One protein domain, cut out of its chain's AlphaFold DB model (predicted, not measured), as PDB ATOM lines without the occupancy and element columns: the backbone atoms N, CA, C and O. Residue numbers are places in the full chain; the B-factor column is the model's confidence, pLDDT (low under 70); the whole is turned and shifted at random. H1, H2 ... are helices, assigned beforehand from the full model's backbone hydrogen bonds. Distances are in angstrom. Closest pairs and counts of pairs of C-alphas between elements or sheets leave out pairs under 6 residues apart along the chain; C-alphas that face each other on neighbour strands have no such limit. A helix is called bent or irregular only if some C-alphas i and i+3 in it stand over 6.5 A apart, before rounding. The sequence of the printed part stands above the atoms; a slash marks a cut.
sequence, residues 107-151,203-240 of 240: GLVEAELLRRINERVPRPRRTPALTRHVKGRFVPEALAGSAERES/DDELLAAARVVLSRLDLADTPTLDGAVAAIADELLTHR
ATOM      1  N   GLY A 107     177.660 138.309 213.497       95.44
ATOM      2  CA  GLY A 107     177.316 139.460 214.318       95.44
ATOM      3  C   GLY A 107     177.272 139.108 215.807       95.44
ATOM      4  O   GLY A 107     177.327 137.941 216.205       95.44
ATOM      5  N   LEU A 108     177.166 140.140 216.639       96.62
ATOM      6  CA  LEU A 108     177.078 140.054 218.093       96.62
ATOM      7  C   LEU A 108     175.962 139.099 218.540       96.62
ATOM      8  O   LEU A 108     176.229 138.140 219.267       96.62
ATOM      9  N   VAL A 109     174.737 139.339 218.057       98.38
ATOM     10  CA  VAL A 109     173.537 138.564 218.412       98.38
ATOM     11  C   VAL A 109     173.660 137.120 217.929       98.38
ATOM     12  O   VAL A 109     173.429 136.186 218.690       98.38
ATOM     13  N   GLU A 110     174.100 136.916 216.690       98.44
ATOM     14  CA  GLU A 110     174.239 135.584 216.089       98.44
ATOM     15  C   GLU A 110     175.287 134.728 216.817       98.44
ATOM     16  O   GLU A 110     175.091 133.530 217.041       98.44
ATOM     17  N   ALA A 111     176.411 135.338 217.208       98.31
ATOM     18  CA  ALA A 111     177.455 134.652 217.956       98.31
ATOM     19  C   ALA A 111     176.979 134.255 219.363       98.31
ATOM     20  O   ALA A 111     177.268 133.143 219.811       98.31
ATOM     21  N   GLU A 112     176.231 135.125 220.048       98.75
ATOM     22  CA  GLU A 112     175.637 134.798 221.348       98.75
ATOM     23  C   GLU A 112     174.532 133.737 221.229       98.75
ATOM     24  O   GLU A 112     174.508 132.790 222.018       98.75
ATOM     25  N   LEU A 113     173.678 133.810 220.204       98.75
ATOM     26  CA  LEU A 113     172.655 132.797 219.940       98.75
ATOM     27  C   LEU A 113     173.289 131.414 219.743       98.75
ATOM     28  O   LEU A 113     172.888 130.449 220.395       98.75
ATOM     29  N   LEU A 114     174.346 131.315 218.927       98.56
ATOM     30  CA  LEU A 114     175.085 130.062 218.749       98.56
ATOM     31  C   LEU A 114     175.704 129.558 220.059       98.56
ATOM     32  O   LEU A 114     175.705 128.354 220.327       98.56
ATOM     33  N   ARG A 115     176.212 130.460 220.908       98.56
ATOM     34  CA  ARG A 115     176.732 130.094 222.230       98.56
ATOM     35  C   ARG A 115     175.636 129.490 223.116       98.56
ATOM     36  O   ARG A 115     175.906 128.471 223.755       98.56
ATOM     37  N   ARG A 116     174.421 130.055 223.124       98.56
ATOM     38  CA  ARG A 116     173.263 129.521 223.871       98.56
ATOM     39  C   ARG A 116     172.768 128.186 223.305       98.56
ATOM     40  O   ARG A 116     172.516 127.257 224.069       98.56
ATOM     41  N   ILE A 117     172.754 128.015 221.982       98.38
ATOM     42  CA  ILE A 117     172.478 126.713 221.338       98.38
ATOM     43  C   ILE A 117     173.494 125.659 221.799       98.38
ATOM     44  O   ILE A 117     173.130 124.560 222.223       98.38
ATOM     45  N   ASN A 118     174.785 126.005 221.829       97.75
ATOM     46  CA  ASN A 118     175.828 125.104 222.318       97.75
ATOM     47  C   ASN A 118     175.623 124.678 223.784       97.75
ATOM     48  O   ASN A 118     176.109 123.610 224.182       97.75
ATOM     49  N   GLU A 119     174.958 125.482 224.619       97.12
ATOM     50  CA  GLU A 119     174.645 125.113 226.007       97.12
ATOM     51  C   GLU A 119     173.698 123.917 226.079       97.12
ATOM     52  O   GLU A 119     173.931 123.033 226.910       97.12
ATOM     53  N   ARG A 120     172.743 123.818 225.148       96.88
ATOM     54  CA  ARG A 120     171.791 122.702 225.057       96.88
ATOM     55  C   ARG A 120     172.395 121.421 224.491       96.88
ATOM     56  O   ARG A 120     171.962 120.340 224.866       96.88
ATOM     57  N   VAL A 121     173.449 121.506 223.677       95.25
ATOM     58  CA  VAL A 121     174.123 120.321 223.108       95.25
ATOM     59  C   VAL A 121     174.921 119.560 224.186       95.25
ATOM     60  O   VAL A 121     175.967 120.069 224.620       95.25
ATOM     61  N   PRO A 122     174.542 118.327 224.594       92.69
ATOM     62  CA  PRO A 122     175.215 117.579 225.663       92.69
ATOM     63  C   PRO A 122     176.668 117.230 225.328       92.69
ATOM     64  O   PRO A 122     177.007 116.989 224.171       92.69
ATOM     65  N   ARG A 123     177.546 117.142 226.344       89.06
ATOM     66  CA  ARG A 123     178.990 116.898 226.132       89.06
ATOM     67  C   ARG A 123     179.298 115.677 225.242       89.06
ATOM     68  O   ARG A 123     180.073 115.860 224.307       89.06
ATOM     69  N   PRO A 124     178.679 114.496 225.440       92.00
ATOM     70  CA  PRO A 124     178.948 113.315 224.609       92.00
ATOM     71  C   PRO A 124     178.538 113.466 223.137       92.00
ATOM     72  O   PRO A 124     179.006 112.723 222.282       92.00
ATOM     73  N   ARG A 125     177.650 114.419 222.822       92.31
ATOM     74  CA  ARG A 125     177.149 114.647 221.458       92.31
ATOM     75  C   ARG A 125     178.007 115.643 220.668       92.31
ATOM     76  O   ARG A 125     177.780 115.816 219.476       92.31
ATOM     77  N   ARG A 126     179.010 116.265 221.299       90.38
ATOM     78  CA  ARG A 126     179.913 117.258 220.690       90.38
ATOM     79  C   ARG A 126     181.018 116.586 219.888       90.38
ATOM     80  O   ARG A 126     182.170 116.526 220.311       90.38
ATOM     81  N   THR A 127     180.650 116.045 218.740       93.38
ATOM     82  CA  THR A 127     181.584 115.331 217.871       93.38
ATOM     83  C   THR A 127     182.226 116.276 216.845       93.38
ATOM     84  O   THR A 127     181.668 117.333 216.524       93.38
ATOM     85  N   PRO A 128     183.375 115.894 216.256       93.75
ATOM     86  CA  PRO A 128     183.924 116.593 215.095       93.75
ATOM     87  C   PRO A 128     182.939 116.662 213.917       93.75
ATOM     88  O   PRO A 128     182.926 117.653 213.193       93.75
ATOM     89  N   ALA A 129     182.084 115.644 213.751       94.12
ATOM     90  CA  ALA A 129     181.039 115.633 212.729       94.12
ATOM     91  C   ALA A 129     180.003 116.744 212.964       94.12
ATOM     92  O   ALA A 129     179.743 117.519 212.049       94.12
ATOM     93  N   LEU A 130     179.508 116.900 214.202       94.56
ATOM     94  CA  LEU A 130     178.610 118.004 214.555       94.56
ATOM     95  C   LEU A 130     179.283 119.362 214.327       94.56
ATOM     96  O   LEU A 130     178.682 120.260 213.757       94.56
ATOM     97  N   THR A 131     180.554 119.503 214.708       94.44
ATOM     98  CA  THR A 131     181.304 120.748 214.470       94.44
ATOM     99  C   THR A 131     181.407 121.069 212.976       94.44
ATOM    100  O   THR A 131     181.252 122.222 212.578       94.44
ATOM    101  N   ARG A 132     181.645 120.057 212.132       94.56
ATOM    102  CA  ARG A 132     181.688 120.222 210.674       94.56
ATOM    103  C   ARG A 132     180.320 120.605 210.114       94.56
ATOM    104  O   ARG A 132     180.263 121.502 209.284       94.56
ATOM    105  N   HIS A 133     179.247 119.974 210.586       94.50
ATOM    106  CA  HIS A 133     177.883 120.326 210.195       94.50
ATOM    107  C   HIS A 133     177.536 121.764 210.598       94.50
ATOM    108  O   HIS A 133     177.090 122.544 209.759       94.50
ATOM    109  N   VAL A 134     177.846 122.151 211.840       95.19
ATOM    110  CA  VAL A 134     177.601 123.504 212.347       95.19
ATOM    111  C   VAL A 134     178.342 124.544 211.509       95.19
ATOM    112  O   VAL A 134     177.741 125.510 211.055       95.19
ATOM    113  N   LYS A 135     179.641 124.345 211.261       93.38
ATOM    114  CA  LYS A 135     180.457 125.302 210.500       93.38
ATOM    115  C   LYS A 135     180.151 125.316 209.002       93.38
ATOM    116  O   LYS A 135     180.286 126.365 208.387       93.38
ATOM    117  N   GLY A 136     179.839 124.158 208.427       91.75
ATOM    118  CA  GLY A 136     179.716 123.975 206.982       91.75
ATOM    119  C   GLY A 136     178.308 124.167 206.433       91.75
ATOM    120  O   GLY A 136     178.194 124.462 205.254       91.75
ATOM    121  N   ARG A 137     177.267 123.997 207.260       92.88
ATOM    122  CA  ARG A 137     175.861 124.120 206.843       92.88
ATOM    123  C   ARG A 137     175.072 125.067 207.737       92.88
ATOM    124  O   ARG A 137     174.683 126.136 207.293       92.88
ATOM    125  N   PHE A 138     174.921 124.754 209.025       96.00
ATOM    126  CA  PHE A 138     174.045 125.537 209.910       96.00
ATOM    127  C   PHE A 138     174.417 127.025 209.995       96.00
ATOM    128  O   PHE A 138     173.558 127.891 209.864       96.00
ATOM    129  N   VAL A 139     175.700 127.338 210.213       95.50
ATOM    130  CA  VAL A 139     176.168 128.727 210.290       95.50
ATOM    131  C   VAL A 139     175.891 129.495 208.990       95.50
ATOM    132  O   VAL A 139     175.242 130.534 209.085       95.50
ATOM    133  N   PRO A 140     176.361 129.045 207.810       93.81
ATOM    134  CA  PRO A 140     176.145 129.788 206.570       93.81
ATOM    135  C   PRO A 140     174.688 129.796 206.084       93.81
ATOM    136  O   PRO A 140     174.264 130.801 205.526       93.81
ATOM    137  N   GLU A 141     173.929 128.716 206.280       93.75
ATOM    138  CA  GLU A 141     172.596 128.554 205.674       93.75
ATOM    139  C   GLU A 141     171.459 129.036 206.590       93.75
ATOM    140  O   GLU A 141     170.477 129.596 206.108       93.75
ATOM    141  N   ALA A 142     171.583 128.850 207.910       96.44
ATOM    142  CA  ALA A 142     170.503 129.140 208.854       96.44
ATOM    143  C   ALA A 142     170.809 130.336 209.766       96.44
ATOM    144  O   ALA A 142     169.953 131.201 209.941       96.44
ATOM    145  N   LEU A 143     172.015 130.412 210.341       97.25
ATOM    146  CA  LEU A 143     172.335 131.397 211.382       97.25
ATOM    147  C   LEU A 143     172.788 132.758 210.840       97.25
ATOM    148  O   LEU A 143     172.385 133.782 211.382       97.25
ATOM    149  N   ALA A 144     173.659 132.789 209.835       95.69
ATOM    150  CA  ALA A 144     174.195 134.040 209.310       95.69
ATOM    151  C   ALA A 144     173.087 134.875 208.641       95.69
ATOM    152  O   ALA A 144     172.224 134.353 207.934       95.69
ATOM    153  N   GLY A 145     173.084 136.181 208.895       95.56
ATOM    154  CA  GLY A 145     172.018 137.090 208.486       95.56
ATOM    155  C   GLY A 145     170.686 136.840 209.201       95.56
ATOM    156  O   GLY A 145     169.644 137.145 208.624       95.56
ATOM    157  N   SER A 146     170.680 136.217 210.387       97.31
ATOM    158  CA  SER A 146     169.453 136.064 211.200       97.31
ATOM    159  C   SER A 146     169.168 137.284 212.079       97.31
ATOM    160  O   SER A 146     168.053 137.439 212.567       97.31
ATOM    161  N   ALA A 147     170.154 138.167 212.243       97.38
ATOM    162  CA  ALA A 147     170.036 139.435 212.949       97.38
ATOM    163  C   ALA A 147     170.700 140.565 212.148       97.38
ATOM    164  O   ALA A 147     171.455 140.318 211.203       97.38
ATOM    165  N   GLU A 148     170.447 141.811 212.550       94.12
ATOM    166  CA  GLU A 148     171.173 142.960 212.012       94.12
ATOM    167  C   GLU A 148     172.681 142.822 212.272       94.12
ATOM    168  O   GLU A 148     173.134 142.321 213.309       94.12
ATOM    169  N   ARG A 149     173.483 143.252 211.294       92.12
ATOM    170  CA  ARG A 149     174.930 143.085 211.346       92.12
ATOM    171  C   ARG A 149     175.572 144.084 212.305       92.12
ATOM    172  O   ARG A 149     175.961 145.177 211.910       92.12
ATOM    173  N   GLU A 150     175.806 143.639 213.532       94.31
ATOM    174  CA  GLU A 150     176.573 144.376 214.539       94.31
ATOM    175  C   GLU A 150     177.887 143.644 214.867       94.31
ATOM    176  O   GLU A 150     177.882 142.498 215.317       94.31
ATOM    177  N   SER A 151     179.039 144.288 214.650       91.88
ATOM    178  CA  SER A 151     180.335 143.744 215.091       91.88
ATOM    179  C   SER A 151     180.564 144.052 216.567       91.88
ATOM    180  O   SER A 151     180.454 145.206 216.971       91.88
ATOM    181  N   ASP A 203     167.479 139.170 225.448       98.44
ATOM    182  CA  ASP A 203     166.690 137.978 225.135       98.44
ATOM    183  C   ASP A 203     165.705 138.218 223.976       98.44
ATOM    184  O   ASP A 203     165.451 137.290 223.211       98.44
ATOM    185  N   ASP A 204     165.232 139.454 223.786       98.50
ATOM    186  CA  ASP A 204     164.353 139.833 222.672       98.50
ATOM    187  C   ASP A 204     165.087 139.810 221.324       98.50
ATOM    188  O   ASP A 204     164.587 139.225 220.362       98.50
ATOM    189  N   GLU A 205     166.300 140.371 221.250       98.56
ATOM    190  CA  GLU A 205     167.143 140.296 220.044       98.56
ATOM    191  C   GLU A 205     167.463 138.841 219.686       98.56
ATOM    192  O   GLU A 205     167.400 138.439 218.522       98.56
ATOM    193  N   LEU A 206     167.786 138.034 220.698       98.75
ATOM    194  CA  LEU A 206     168.101 136.623 220.513       98.75
ATOM    195  C   LEU A 206     166.877 135.817 220.088       98.75
ATOM    196  O   LEU A 206     167.009 134.935 219.243       98.75
ATOM    197  N   LEU A 207     165.697 136.105 220.644       98.81
ATOM    198  CA  LEU A 207     164.450 135.462 220.241       98.81
ATOM    199  C   LEU A 207     164.096 135.829 218.800       98.81
ATOM    200  O   LEU A 207     163.767 134.937 218.021       98.81
ATOM    201  N   ALA A 208     164.206 137.104 218.422       98.69
ATOM    202  CA  ALA A 208     163.965 137.547 217.052       98.69
ATOM    203  C   ALA A 208     164.878 136.809 216.058       98.69
ATOM    204  O   ALA A 208     164.389 136.231 215.086       98.69
ATOM    205  N   ALA A 209     166.180 136.734 216.351       98.75
ATOM    206  CA  ALA A 209     167.131 135.982 215.533       98.75
ATOM    207  C   ALA A 209     166.814 134.477 215.503       98.75
ATOM    208  O   ALA A 209     166.824 133.851 214.443       98.75
ATOM    209  N   ALA A 210     166.472 133.884 216.650       98.75
ATOM    210  CA  ALA A 210     166.137 132.468 216.740       98.75
ATOM    211  C   ALA A 210     164.887 132.114 215.924       98.75
ATOM    212  O   ALA A 210     164.874 131.072 215.278       98.75
ATOM    213  N   ARG A 211     163.870 132.982 215.872       98.69
ATOM    214  CA  ARG A 211     162.684 132.777 215.024       98.69
ATOM    215  C   ARG A 211     163.013 132.777 213.535       98.69
ATOM    216  O   ARG A 211     162.472 131.957 212.799       98.69
ATOM    217  N   VAL A 212     163.940 133.634 213.096       98.69
ATOM    218  CA  VAL A 212     164.451 133.593 211.715       98.69
ATOM    219  C   VAL A 212     165.135 132.253 211.438       98.69
ATOM    220  O   VAL A 212     164.894 131.647 210.395       98.69
ATOM    221  N   VAL A 213     165.939 131.751 212.381       98.62
ATOM    222  CA  VAL A 213     166.584 130.433 212.265       98.62
ATOM    223  C   VAL A 213     165.550 129.301 212.226       98.62
ATOM    224  O   VAL A 213     165.657 128.439 211.364       98.62
ATOM    225  N   LEU A 214     164.538 129.306 213.103       98.62
ATOM    226  CA  LEU A 214     163.457 128.308 213.106       98.62
ATOM    227  C   LEU A 214     162.734 128.273 211.760       98.62
ATOM    228  O   LEU A 214     162.551 127.201 211.192       98.62
ATOM    229  N   SER A 215     162.394 129.448 211.225       98.38
ATOM    230  CA  SER A 215     161.750 129.582 209.920       98.38
ATOM    231  C   SER A 215     162.602 129.002 208.785       98.38
ATOM    232  O   SER A 215     162.072 128.292 207.941       98.38
ATOM    233  N   ARG A 216     163.922 129.245 208.780       97.88
ATOM    234  CA  ARG A 216     164.859 128.686 207.781       97.88
ATOM    235  C   ARG A 216     165.058 127.173 207.890       97.88
ATOM    236  O   ARG A 216     165.532 126.565 206.937       97.88
ATOM    237  N   LEU A 217     164.754 126.592 209.047       97.06
ATOM    238  CA  LEU A 217     164.836 125.154 209.309       97.06
ATOM    239  C   LEU A 217     163.468 124.461 209.200       97.06
ATOM    240  O   LEU A 217     163.362 123.293 209.557       97.06
ATOM    241  N   ASP A 218     162.423 125.174 208.762       97.44
ATOM    242  CA  ASP A 218     161.041 124.680 208.707       97.44
ATOM    243  C   ASP A 218     160.530 124.121 210.058       97.44
ATOM    244  O   ASP A 218     159.714 123.198 210.117       97.44
ATOM    245  N   LEU A 219     160.999 124.697 211.171       97.44
ATOM    246  CA  LEU A 219     160.591 124.337 212.531       97.44
ATOM    247  C   LEU A 219     159.428 125.212 213.020       97.44
ATOM    248  O   LEU A 219     159.260 126.360 212.607       97.44
ATOM    249  N   ALA A 220     158.637 124.681 213.957       97.19
ATOM    250  CA  ALA A 220     157.530 125.418 214.564       97.19
ATOM    251  C   ALA A 220     158.019 126.663 215.328       97.19
ATOM    252  O   ALA A 220     158.982 126.601 216.097       97.19
ATOM    253  N   ASP A 221     157.315 127.784 215.146       96.12
ATOM    254  CA  ASP A 221     157.582 129.032 215.865       96.12
ATOM    255  C   ASP A 221     157.248 128.909 217.366       96.12
ATOM    256  O   ASP A 221     156.444 128.075 217.790       96.12
ATOM    257  N   THR A 222     157.861 129.756 218.191       96.06
ATOM    258  CA  THR A 222     157.696 129.741 219.648       96.06
ATOM    259  C   THR A 222     157.814 131.136 220.260       96.06
ATOM    260  O   THR A 222     158.650 131.943 219.843       96.06
ATOM    261  N   PRO A 223     157.010 131.448 221.295       95.62
ATOM    262  CA  PRO A 223     157.057 132.744 221.955       95.62
ATOM    263  C   PRO A 223     158.255 132.927 222.891       95.62
ATOM    264  O   PRO A 223     158.442 134.028 223.395       95.62
ATOM    265  N   THR A 224     159.052 131.885 223.149       98.00
ATOM    266  CA  THR A 224     160.119 131.929 224.161       98.00
ATOM    267  C   THR A 224     161.486 131.631 223.569       98.00
ATOM    268  O   THR A 224     161.640 130.718 222.756       98.00
ATOM    269  N   LEU A 225     162.509 132.352 224.037       98.38
ATOM    270  CA  LEU A 225     163.893 132.086 223.645       98.38
ATOM    271  C   LEU A 225     164.334 130.676 224.058       98.38
ATOM    272  O   LEU A 225     164.998 129.988 223.287       98.38
ATOM    273  N   ASP A 226     163.938 130.232 225.254       98.19
ATOM    274  CA  ASP A 226     164.297 128.910 225.770       98.19
ATOM    275  C   ASP A 226     163.806 127.784 224.849       98.19
ATOM    276  O   ASP A 226     164.585 126.884 224.521       98.19
ATOM    277  N   GLY A 227     162.551 127.883 224.390       98.19
ATOM    278  CA  GLY A 227     161.953 126.943 223.450       98.19
ATOM    279  C   GLY A 227     162.614 126.988 222.073       98.19
ATOM    280  O   GLY A 227     162.886 125.935 221.502       98.19
ATOM    281  N   ALA A 228     162.936 128.183 221.566       98.50
ATOM    282  CA  ALA A 228     163.575 128.329 220.257       98.50
ATOM    283  C   ALA A 228     164.970 127.694 220.247       98.50
ATOM    284  O   ALA A 228     165.305 126.899 219.370       98.50
ATOM    285  N   VAL A 229     165.772 127.994 221.272       98.44
ATOM    286  CA  VAL A 229     167.121 127.441 221.434       98.44
ATOM    287  C   VAL A 229     167.084 125.919 221.610       98.44
ATOM    288  O   VAL A 229     167.959 125.235 221.080       98.44
ATOM    289  N   ALA A 230     166.091 125.382 222.327       97.94
ATOM    290  CA  ALA A 230     165.914 123.938 222.479       97.94
ATOM    291  C   ALA A 230     165.613 123.255 221.135       97.94
ATOM    292  O   ALA A 230     166.338 122.339 220.755       97.94
ATOM    293  N   ALA A 231     164.622 123.753 220.391       98.06
ATOM    294  CA  ALA A 231     164.228 123.187 219.101       98.06
ATOM    295  C   ALA A 231     165.385 123.193 218.085       98.06
ATOM    296  O   ALA A 231     165.662 122.175 217.457       98.06
ATOM    297  N   ILE A 232     166.126 124.304 217.989       98.25
ATOM    298  CA  ILE A 232     167.299 124.403 217.102       98.25
ATOM    299  C   ILE A 232     168.400 123.417 217.527       98.25
ATOM    300  O   ILE A 232     169.055 122.800 216.686       98.25
ATOM    301  N   ALA A 233     168.638 123.264 218.832       97.50
ATOM    302  CA  ALA A 233     169.648 122.332 219.322       97.50
ATOM    303  C   ALA A 233     169.278 120.865 219.045       97.50
ATOM    304  O   ALA A 233     170.166 120.079 218.707       97.50
ATOM    305  N   ASP A 234     168.001 120.500 219.165       96.56
ATOM    306  CA  ASP A 234     167.509 119.152 218.864       96.56
ATOM    307  C   ASP A 234     167.596 118.839 217.363       96.56
ATOM    308  O   ASP A 234     168.045 117.753 216.980       96.56
ATOM    309  N   GLU A 235     167.286 119.816 216.513       96.25
ATOM    310  CA  GLU A 235     167.440 119.715 215.059       96.25
ATOM    311  C   GLU A 235     168.897 119.426 214.658       96.25
ATOM    312  O   GLU A 235     169.194 118.447 213.962       96.25
ATOM    313  N   LEU A 236     169.850 120.178 215.225       94.56
ATOM    314  CA  LEU A 236     171.290 119.948 215.030       94.56
ATOM    315  C   LEU A 236     171.760 118.555 215.473       94.56
ATOM    316  O   LEU A 236     172.797 118.063 215.019       94.56
ATOM    317  N   LEU A 237     171.052 117.923 216.410       92.25
ATOM    318  CA  LEU A 237     171.376 116.586 216.898       92.25
ATOM    319  C   LEU A 237     170.769 115.466 216.046       92.25
ATOM    320  O   LEU A 237     171.225 114.321 216.194       92.25
ATOM    321  N   THR A 238     169.800 115.795 215.190       87.31
ATOM    322  CA  THR A 238     169.048 114.869 214.334       87.31
ATOM    323  C   THR A 238     169.704 114.719 212.960       87.31
ATOM    324  O   THR A 238     169.885 113.594 212.490       87.31
ATOM    325  N   HIS A 239     170.181 115.815 212.363       67.00
ATOM    326  CA  HIS A 239     170.834 115.803 211.051       67.00
ATOM    327  C   HIS A 239     172.365 115.674 211.176       67.00
ATOM    328  O   HIS A 239     173.080 116.648 211.409       67.00
ATOM    329  N   ARG A 240     172.880 114.445 211.025       57.94
ATOM    330  CA  ARG A 240     174.321 114.122 211.008       57.94
ATOM    331  C   ARG A 240     174.820 113.782 209.614       57.94
ATOM    332  O   ARG A 240     174.154 112.963 208.952       57.94
TER     333      ARG A 240
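AT A GLANCE: This is residues 107 to 151 and 203 to 240 of the 240 residues of an uncharacterized protein of Nocardioides eburneiflavus (UniProt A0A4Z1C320). What shape do these atoms make? They form a rounded cluster of four crossed helices: H1, H3 and H4 pack on one another, and H2 spans one side of them, more loosely joined. What is it built of? The printed part has 83 residues with four named helices, in the order H1, H2, H3, H4, and no named strand; its class is all helix. How large is it? It is compact, with a radius of gyration of the C-alphas of 11.8 A and spans of 30 by 26 by 21 A.

HOW THE PARTS SIT: What does the first helix touch? H1, residues 108 to 120, touches H3, residues 203 to 216, about perpendicular at 77 degrees, with residues 109 to 113 alone; the closest C-alphas, of Leu 113 and Leu 206, are 6.0 A apart. H1 touches residues 229 to 233 alone of H4, residues 225 to 238, at a steep tilt of 66 degrees, the closest C-alphas being Ile 117 and Val 229, 5.4 A. Where is the second helix? H2, residues 128 to 143, only just touches H3, with 3 pairs of C-alphas within 8 A and residues 142 to 143 alone, closest at Ala 142 and Val 213, 5.4 A. It only just touches H4, also with 3 pairs and with residues 130 to 134 alone, closest at Leu 130 and Leu 236, 7.6 A. How do the last two helices stand? H3 and H4 touch at a steep tilt of 36 degrees, only just beyond shallow, the same way; their closest C-alphas, of Leu 207 and Leu 225, are 4.8 A apart. Are the backbones well formed? Every O i to N i+4 pair is within hydrogen-bond range in H3 and H4, 8 of 9 in H1 and 9 of 12 in H2.

IN THESE COORDINATES: Where do the helices begin and end? H1 begins at C-alpha 108 (177.078, 140.054, 218.093) and H4 ends at C-alpha 238 (169.048, 114.869, 214.334). How long are they? H1 measures 19.4 A, H2 19.2 A, H3 19.8 A and H4 20.2 A from first to last C-alpha. H2 has a kink of 35 degrees near residue 137 and is only just irregular, with C-alphas 136 and 139 6.8 A apart.

THE WHOLE: Where is the cut? Residues 152 to 202 are not printed, and C-alphas 151 and 203 are 17.9 A apart across it. Which links are long? Of the links printed whole, H1 to H2 and H3 to H4, both are short. Where is confidence low? Residues 239 to 240 are under 70; the mean pLDDT of the printed part is 95.4.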